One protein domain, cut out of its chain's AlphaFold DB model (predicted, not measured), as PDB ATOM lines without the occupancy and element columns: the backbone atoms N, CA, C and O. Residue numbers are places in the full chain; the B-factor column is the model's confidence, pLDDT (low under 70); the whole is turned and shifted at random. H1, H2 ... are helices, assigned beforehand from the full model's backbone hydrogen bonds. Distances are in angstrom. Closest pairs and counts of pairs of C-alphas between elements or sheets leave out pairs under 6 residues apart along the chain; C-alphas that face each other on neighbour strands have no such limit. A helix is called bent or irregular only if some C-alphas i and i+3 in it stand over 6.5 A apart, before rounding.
ATOM      1  N   ILE A   2      11.307 -39.861 -77.259       94.38
ATOM      2  CA  ILE A   2      10.904 -41.058 -76.484       94.38
ATOM      3  C   ILE A   2       9.455 -41.487 -76.775       94.38
ATOM      4  O   ILE A   2       9.216 -42.649 -77.076       94.38
ATOM      5  N   LEU A   3       8.502 -40.546 -76.792       95.75
ATOM      6  CA  LEU A   3       7.092 -40.837 -77.100       95.75
ATOM      7  C   LEU A   3       6.900 -41.444 -78.502       95.75
ATOM      8  O   LEU A   3       6.136 -42.386 -78.675       95.75
ATOM      9  N   THR A   4       7.621 -40.923 -79.497       95.88
ATOM     10  CA  THR A   4       7.560 -41.415 -80.882       95.88
ATOM     11  C   THR A   4       8.136 -42.823 -81.007       95.88
ATOM     12  O   THR A   4       7.567 -43.643 -81.716       95.88
ATOM     13  N   ILE A   5       9.219 -43.127 -80.283       96.38
ATOM     14  CA  ILE A   5       9.796 -44.477 -80.229       96.38
ATOM     15  C   ILE A   5       8.828 -45.443 -79.539       96.38
ATOM     16  O   ILE A   5       8.600 -46.539 -80.036       96.38
ATOM     17  N   LEU A   6       8.213 -45.028 -78.430       96.94
ATOM     18  CA  LEU A   6       7.268 -45.855 -77.681       96.94
ATOM     19  C   LEU A   6       6.024 -46.200 -78.513       96.94
ATOM     20  O   LEU A   6       5.638 -47.364 -78.589       96.94
ATOM     21  N   LEU A   7       5.452 -45.211 -79.203       96.56
ATOM     22  CA  LEU A   7       4.345 -45.426 -80.138       96.56
ATOM     23  C   LEU A   7       4.742 -46.340 -81.299       96.56
ATOM     24  O   LEU A   7       3.960 -47.209 -81.677       96.56
ATOM     25  N   ALA A   8       5.953 -46.182 -81.839       96.38
ATOM     26  CA  ALA A   8       6.447 -47.042 -82.910       96.38
ATOM     27  C   ALA A   8       6.593 -48.500 -82.451       96.38
ATOM     28  O   ALA A   8       6.139 -49.400 -83.148       96.38
ATOM     29  N   ILE A   9       7.163 -48.741 -81.265       96.81
ATOM     30  CA  ILE A   9       7.327 -50.094 -80.708       96.81
ATOM     31  C   ILE A   9       5.965 -50.753 -80.488       96.81
ATOM     32  O   ILE A   9       5.742 -51.869 -80.952       96.81
ATOM     33  N   ILE A  10       5.039 -50.053 -79.826       96.06
ATOM     34  CA  ILE A  10       3.693 -50.576 -79.558       96.06
ATOM     35  C   ILE A  10       2.962 -50.862 -80.873       96.06
ATOM     36  O   ILE A  10       2.368 -51.926 -81.027       96.06
ATOM     37  N   GLY A  11       3.048 -49.949 -81.843       95.94
ATOM     38  CA  GLY A  11       2.449 -50.132 -83.162       95.94
ATOM     39  C   GLY A  11       2.991 -51.366 -83.884       95.94
ATOM     40  O   GLY A  11       2.210 -52.168 -84.392       95.94
ATOM     41  N   VAL A  12       4.314 -51.561 -83.877       96.31
ATOM     42  CA  VAL A  12       4.953 -52.730 -84.498       96.31
ATOM     43  C   VAL A  12       4.529 -54.023 -83.809       96.31
ATOM     44  O   VAL A  12       4.168 -54.966 -84.501       96.31
ATOM     45  N   ILE A  13       4.505 -54.078 -82.475       96.69
ATOM     46  CA  ILE A  13       4.068 -55.281 -81.746       96.69
ATOM     47  C   ILE A  13       2.616 -55.623 -82.095       96.69
ATOM     48  O   ILE A  13       2.299 -56.769 -82.405       96.69
ATOM     49  N   ILE A  14       1.723 -54.632 -82.112       96.38
ATOM     50  CA  ILE A  14       0.311 -54.877 -82.423       96.38
ATOM     51  C   ILE A  14       0.157 -55.416 -83.849       96.38
ATOM     52  O   ILE A  14      -0.522 -56.420 -84.055       96.38
ATOM     53  N   ILE A  15       0.792 -54.771 -84.829       95.44
ATOM     54  CA  ILE A  15       0.598 -55.087 -86.249       95.44
ATOM     55  C   ILE A  15       1.347 -56.359 -86.663       95.44
ATOM     56  O   ILE A  15       0.825 -57.131 -87.462       95.44
ATOM     57  N   CYS A  16       2.554 -56.585 -86.146       95.38
ATOM     58  CA  CYS A  16       3.402 -57.703 -86.562       95.38
ATOM     59  C   CYS A  16       3.210 -58.959 -85.711       95.38
ATOM     60  O   CYS A  16       3.432 -60.058 -86.212       95.38
ATOM     61  N   GLU A  17       2.824 -58.821 -84.446       93.62
ATOM     62  CA  GLU A  17       2.732 -59.952 -83.523       93.62
ATOM     63  C   GLU A  17       1.285 -60.227 -83.119       93.62
ATOM     64  O   GLU A  17       0.761 -61.300 -83.416       93.62
ATOM     65  N   VAL A  18       0.609 -59.261 -82.488       96.19
ATOM     66  CA  VAL A  18      -0.704 -59.498 -81.863       96.19
ATOM     67  C   VAL A  18      -1.786 -59.790 -82.903       96.19
ATOM     68  O   VAL A  18      -2.485 -60.797 -82.795       96.19
ATOM     69  N   VAL A  19      -1.920 -58.942 -83.928       95.00
ATOM     70  CA  VAL A  19      -2.964 -59.083 -84.958       95.00
ATOM     71  C   VAL A  19      -2.777 -60.356 -85.795       95.00
ATOM     72  O   VAL A  19      -3.741 -61.117 -85.916       95.00
ATOM     73  N   PRO A  20      -1.581 -60.663 -86.339       90.81
ATOM     74  CA  PRO A  20      -1.386 -61.880 -87.122       90.81
ATOM     75  C   PRO A  20      -1.583 -63.143 -86.286       90.81
ATOM     76  O   PRO A  20      -2.172 -64.109 -86.770       90.81
ATOM     77  N   ARG A  21      -1.148 -63.129 -85.018       92.44
ATOM     78  CA  ARG A  21      -1.341 -64.255 -84.101       92.44
ATOM     79  C   ARG A  21      -2.820 -64.505 -83.819       92.44
ATOM     80  O   ARG A  21      -3.266 -65.639 -83.957       92.44
ATOM     81  N   ALA A  22      -3.579 -63.455 -83.508       93.94
ATOM     82  CA  ALA A  22      -5.017 -63.562 -83.279       93.94
ATOM     83  C   ALA A  22      -5.759 -64.078 -84.526       93.94
ATOM     84  O   ALA A  22      -6.663 -64.905 -84.419       93.94
ATOM     85  N   PHE A  23      -5.353 -63.646 -85.725       92.69
ATOM     86  CA  PHE A  23      -5.928 -64.145 -86.977       92.69
ATOM     87  C   PHE A  23      -5.625 -65.632 -87.218       92.69
ATOM     88  O   PHE A  23      -6.507 -66.383 -87.640       92.69
ATOM     89  N   ALA A  24      -4.396 -66.066 -86.926       92.75
ATOM     90  CA  ALA A  24      -3.998 -67.465 -87.040       92.75
ATOM     91  C   ALA A  24      -4.791 -68.371 -86.088       92.75
ATOM     92  O   ALA A  24      -5.167 -69.477 -86.469       92.75
ATOM     93  N   GLU A  25      -5.076 -67.882 -84.881       93.81
ATOM     94  CA  GLU A  25      -5.869 -68.587 -83.874       93.81
ATOM     95  C   GLU A  25      -7.361 -68.640 -84.239       93.81
ATOM     96  O   GLU A  25      -8.000 -69.675 -84.068       93.81
ATOM     97  N   ALA A  26      -7.905 -67.572 -84.831       94.31
ATOM     98  CA  ALA A  26      -9.297 -67.531 -85.282       94.31
ATOM     99  C   ALA A  26      -9.567 -68.417 -86.517       94.31
ATOM    100  O   ALA A  26     -10.656 -68.978 -86.653       94.31
ATOM    101  N   TYR A  27      -8.595 -68.548 -87.430       93.44
ATOM    102  CA  TYR A  27      -8.736 -69.318 -88.674       93.44
ATOM    103  C   TYR A  27      -7.552 -70.270 -88.910       93.44
ATOM    104  O   TYR A  27      -6.799 -70.088 -89.879       93.44
ATOM    105  N   PRO A  28      -7.396 -71.319 -88.085       92.06
ATOM    106  CA  PRO A  28      -6.230 -72.193 -88.135       92.06
ATOM    107  C   PRO A  28      -6.120 -72.924 -89.475       92.06
ATOM    108  O   PRO A  28      -5.078 -72.870 -90.113       92.06
ATOM    109  N   GLU A  29      -7.200 -73.520 -89.989       93.62
ATOM    110  CA  GLU A  29      -7.134 -74.321 -91.222       93.62
ATOM    111  C   GLU A  29      -6.686 -73.521 -92.450       93.62
ATOM    112  O   GLU A  29      -5.849 -73.974 -93.238       93.62
ATOM    113  N   LYS A  30      -7.246 -72.318 -92.622       92.69
ATOM    114  CA  LYS A  30      -6.905 -71.439 -93.744       92.69
ATOM    115  C   LYS A  30      -5.471 -70.947 -93.591       92.69
ATOM    116  O   LYS A  30      -4.697 -71.056 -94.535       92.69
ATOM    117  N   THR A  31      -5.106 -70.473 -92.404       91.62
ATOM    118  CA  THR A  31      -3.766 -69.946 -92.133       91.62
ATOM    119  C   THR A  31      -2.702 -71.026 -92.318       91.62
ATOM    120  O   THR A  31      -1.748 -70.834 -93.071       91.62
ATOM    121  N   THR A  32      -2.902 -72.211 -91.739       93.06
ATOM    122  CA  THR A  32      -1.995 -73.351 -91.893       93.06
ATOM    123  C   THR A  32      -1.844 -73.752 -93.351       93.06
ATOM    124  O   THR A  32      -0.719 -73.958 -93.786       93.06
ATOM    125  N   ARG A  33      -2.922 -73.812 -94.144       94.88
ATOM    126  CA  ARG A  33      -2.826 -74.193 -95.565       94.88
ATOM    127  C   ARG A  33      -1.918 -73.261 -96.371       94.88
ATOM    128  O   ARG A  33      -1.188 -73.736 -97.235       94.88
ATOM    129  N   TRP A  34      -1.947 -71.963 -96.078       93.50
ATOM    130  CA  TRP A  34      -1.099 -70.971 -96.741       93.50
ATOM    131  C   TRP A  34       0.347 -70.985 -96.228       93.50
ATOM    132  O   TRP A  34       1.277 -70.895 -97.027       93.50
ATOM    133  N   ILE A  35       0.555 -71.129 -94.913       93.94
ATOM    134  CA  ILE A  35       1.895 -71.125 -94.300       93.94
ATOM    135  C   ILE A  35       2.640 -72.450 -94.525       93.94
ATOM    136  O   ILE A  35       3.867 -72.456 -94.634       93.94
ATOM    137  N   TYR A  36       1.926 -73.572 -94.621       95.06
ATOM    138  CA  TYR A  36       2.494 -74.917 -94.725       95.06
ATOM    139  C   TYR A  36       3.608 -75.067 -95.778       95.06
ATOM    140  O   TYR A  36       4.688 -75.525 -95.402       95.06
ATOM    141  N   PRO A  37       3.439 -74.669 -97.058       95.06
ATOM    142  CA  PRO A  37       4.501 -74.829 -98.054       95.06
ATOM    143  C   PRO A  37       5.772 -74.041 -97.709       95.06
ATOM    144  O   PRO A  37       6.880 -74.545 -97.898       95.06
ATOM    145  N   ILE A  38       5.629 -72.837 -97.147       95.94
ATOM    146  CA  ILE A  38       6.759 -72.002 -96.711       95.94
ATOM    147  C   ILE A  38       7.491 -72.688 -95.555       95.94
ATOM    148  O   ILE A  38       8.718 -72.788 -95.555       95.94
ATOM    149  N   LEU A  39       6.731 -73.212 -94.593       95.56
ATOM    150  CA  LEU A  39       7.261 -73.899 -93.422       95.56
ATOM    151  C   LEU A  39       7.999 -75.190 -93.804       95.56
ATOM    152  O   LEU A  39       9.078 -75.453 -93.280       95.56
ATOM    153  N   VAL A  40       7.480 -75.960 -94.764       96.38
ATOM    154  CA  VAL A  40       8.168 -77.147 -95.301       96.38
ATOM    155  C   VAL A  40       9.476 -76.763 -95.994       96.38
ATOM    156  O   VAL A  40      10.492 -77.420 -95.768       96.38
ATOM    157  N   GLY A  41       9.488 -75.682 -96.781       96.44
ATOM    158  CA  GLY A  41      10.712 -75.158 -97.394       96.44
ATOM    159  C   GLY A  41      11.756 -74.745 -96.351       96.44
ATOM    160  O   GLY A  41      12.922 -75.121 -96.452       96.44
ATOM    161  N   TYR A  42      11.330 -74.048 -95.298       96.62
ATOM    162  CA  TYR A  42      12.199 -73.680 -94.180       96.62
ATOM    163  C   TYR A  42      12.773 -74.912 -93.467       96.62
ATOM    164  O   TYR A  42      13.984 -75.001 -93.256       96.62
ATOM    165  N   ILE A  43      11.928 -75.902 -93.158       96.62
ATOM    166  CA  ILE A  43      12.372 -77.165 -92.559       96.62
ATOM    167  C   ILE A  43      13.381 -77.853 -93.470       96.62
ATOM    168  O   ILE A  43      14.387 -78.345 -92.974       96.62
ATOM    169  N   PHE A  44      13.161 -77.879 -94.783       96.81
ATOM    170  CA  PHE A  44      14.094 -78.497 -95.721       96.81
ATOM    171  C   PHE A  44      15.496 -77.871 -95.644       96.81
ATOM    172  O   PHE A  44      16.484 -78.602 -95.637       96.81
ATOM    173  N   VAL A  45      15.582 -76.545 -95.500       96.56
ATOM    174  CA  VAL A  45      16.854 -75.814 -95.365       96.56
ATOM    175  C   VAL A  45      17.506 -76.027 -93.995       96.56
ATOM    176  O   VAL A  45      18.718 -76.210 -93.911       96.56
ATOM    177  N   ILE A  46      16.726 -76.037 -92.911       96.94
ATOM    178  CA  ILE A  46      17.251 -76.142 -91.540       96.94
ATOM    179  C   ILE A  46      17.551 -77.590 -91.126       96.94
ATOM    180  O   ILE A  46      18.465 -77.848 -90.344       96.94
ATOM    181  N   LYS A  47      16.828 -78.573 -91.665       96.19
ATOM    182  CA  LYS A  47      17.000 -79.997 -91.347       96.19
ATOM    183  C   LYS A  47      18.439 -80.515 -91.495       96.19
ATOM    184  O   LYS A  47      18.867 -81.214 -90.575       96.19
ATOM    185  N   PRO A  48      19.219 -80.213 -92.556       95.25
ATOM    186  CA  PRO A  48      20.616 -80.648 -92.622       95.25
ATOM    187  C   PRO A  48      21.455 -80.097 -91.462       95.25
ATOM    188  O   PRO A  48      22.241 -80.842 -90.880       95.25
ATOM    189  N   LEU A  49      21.235 -78.842 -91.058       96.44
ATOM    190  CA  LEU A  49      21.918 -78.246 -89.908       96.44
ATOM    191  C   LEU A  49      21.582 -78.994 -88.611       96.44
ATOM    192  O   LEU A  49      22.481 -79.338 -87.846       96.44
ATOM    193  N   ILE A  50      20.303 -79.321 -88.398       94.94
ATOM    194  CA  ILE A  50      19.859 -80.111 -87.238       94.94
ATOM    195  C   ILE A  50      20.540 -81.488 -87.218       94.94
ATOM    196  O   ILE A  50      20.971 -81.951 -86.162       94.94
ATOM    197  N   ILE A  51      20.654 -82.154 -88.372       95.81
ATOM    198  CA  ILE A  51      21.309 -83.467 -88.474       95.81
ATOM    199  C   ILE A  51      22.785 -83.366 -88.076       95.81
ATOM    200  O   ILE A  51      23.251 -84.199 -87.299       95.81
ATOM    201  N   ILE A  52      23.497 -82.344 -88.558       96.38
ATOM    202  CA  ILE A  52      24.913 -82.118 -88.234       96.38
ATOM    203  C   ILE A  52      25.091 -81.883 -86.731       96.38
ATOM    204  O   ILE A  52      25.917 -82.549 -86.107       96.38
ATOM    205  N   LEU A  53      24.290 -80.996 -86.129       94.69
ATOM    206  CA  LEU A  53      24.354 -80.738 -84.688       94.69
ATOM    207  C   LEU A  53      24.091 -82.014 -83.882       94.69
ATOM    208  O   LEU A  53      24.856 -82.340 -82.982       94.69
ATOM    209  N   ASN A  54      23.061 -82.782 -84.243       93.12
ATOM    210  CA  ASN A  54      22.744 -84.031 -83.554       93.12
ATOM    211  C   ASN A  54      23.863 -85.074 -83.673       93.12
ATOM    212  O   ASN A  54      24.098 -85.831 -82.730       93.12
ATOM    213  N   GLN A  55      24.551 -85.141 -84.814       93.94
ATOM    214  CA  GLN A  55      25.717 -86.010 -84.969       93.94
ATOM    215  C   GLN A  55      26.865 -85.558 -84.065       93.94
ATOM    216  O   GLN A  55      27.435 -86.390 -83.360       93.94
ATOM    217  N   LEU A  56      27.142 -84.254 -84.011       92.81
ATOM    218  CA  LEU A  56      28.145 -83.684 -83.113       92.81
ATOM    219  C   LEU A  56      27.829 -84.015 -81.645       92.81
ATOM    220  O   LEU A  56      28.689 -84.521 -80.927       92.81
ATOM    221  N   THR A  57      26.580 -83.822 -81.209       89.12
ATOM    222  CA  THR A  57      26.133 -84.158 -79.849       89.12
ATOM    223  C   THR A  57      26.321 -85.640 -79.535       89.12
ATOM    224  O   THR A  57      26.762 -85.977 -78.439       89.12
ATOM    225  N   LYS A  58      26.035 -86.542 -80.483       87.31
ATOM    226  CA  LYS A  58      26.264 -87.987 -80.302       87.31
ATOM    227  C   LYS A  58      27.746 -88.323 -80.153       87.31
ATOM    228  O   LYS A  58      28.084 -89.149 -79.312       87.31
ATOM    229  N   ILE A  59      28.618 -87.682 -80.932       90.94
ATOM    230  CA  ILE A  59      30.073 -87.868 -80.831       90.94
ATOM    231  C   ILE A  59      30.557 -87.433 -79.446       90.94
ATOM    232  O   ILE A  59      31.229 -88.203 -78.767       90.94
ATOM    233  N   ILE A  60      30.145 -86.245 -78.994       87.50
ATOM    234  CA  ILE A  60      30.500 -85.716 -77.671       87.50
ATOM    235  C   ILE A  60      29.983 -86.644 -76.566       87.50
ATOM    236  O   ILE A  60      30.741 -87.027 -75.680       87.50
ATOM    237  N   LYS A  61      28.715 -87.071 -76.645       82.25
ATOM    238  CA  LYS A  61      28.112 -87.998 -75.677       82.25
ATOM    239  C   LYS A  61      28.859 -89.331 -75.606       82.25
ATOM    240  O   LYS A  61      28.992 -89.881 -74.524       82.25
ATOM    241  N   ASN A  62      29.350 -89.846 -76.731       80.06
ATOM    242  CA  ASN A  62      30.113 -91.096 -76.758       80.06
ATOM    243  C   ASN A  62      31.548 -90.937 -76.225       80.06
ATOM    244  O   ASN A  62      32.144 -91.924 -75.807       80.06
ATOM    245  N   MET A  63      32.106 -89.722 -76.248       82.31
ATOM    246  CA  MET A  63      33.431 -89.422 -75.693       82.31
ATOM    247  C   MET A  63      33.403 -89.188 -74.178       82.31
ATOM    248  O   MET A  63      34.424 -89.367 -73.518       82.31
TER     249      MET A  63
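This is residues 2 to 63 of the 131 residues of a protein of Staphylococcus gallinarum (UniProt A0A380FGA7). Two long helices, H1 and then H2, meet near their ends at a corner and make an open L, with the tight link at Tyr 27 in the corner. H1 is the shorter limb and runs nearly straight through a small bend; H2 is the longer limb, with a kink near residue 35. Most of both limbs stands free. The printed part has 62 residues with two named helices and no named strand, and its class is all helix. It is extended, with a radius of gyration of the C-alphas of 19.2 A, and its spans of 55 by 37 by 17 A make it only just flat.

H1, residues 2 to 26, was assigned as one helix by its hydrogen bonds, but is bent: C-alphas 16 and 19 are 6.7 A apart. Its arm H1a, residues 2 to 16, begins at C-alpha 2 at (10.904, -41.058, -76.484) and is 20.9 A long. Its arm H1b, residues 19 to 26, is 10.6 A long and ends at C-alpha 26 at (-9.297, -67.531, -85.282). H2, residues 28 to 63, measures 45.0 A and ends at C-alpha 63 at (33.431, -89.422, -75.693). H2 is only just irregular: C-alphas 34 and 37 are 6.9 A apart.

H1a and H1b stand at a shallow tilt of 28 degrees. H1b and H2 are close but not clearly touching; their closest C-alphas, those of Ala 24 and Thr 31, are 5.7 A apart. Their lines are about perpendicular, at 81 degrees. H1a and H2 are apart. Every O i to N i+4 pair is within hydrogen-bond range in H1a and H1b, and 28 of 32 are in H2.

The two C-alphas farthest apart, those of Leu 3 and Met 63, are 55.3 A apart. The printed part has no cut and no long link. The mean pLDDT of the printed part is 93.9, and no printed residue is under 70.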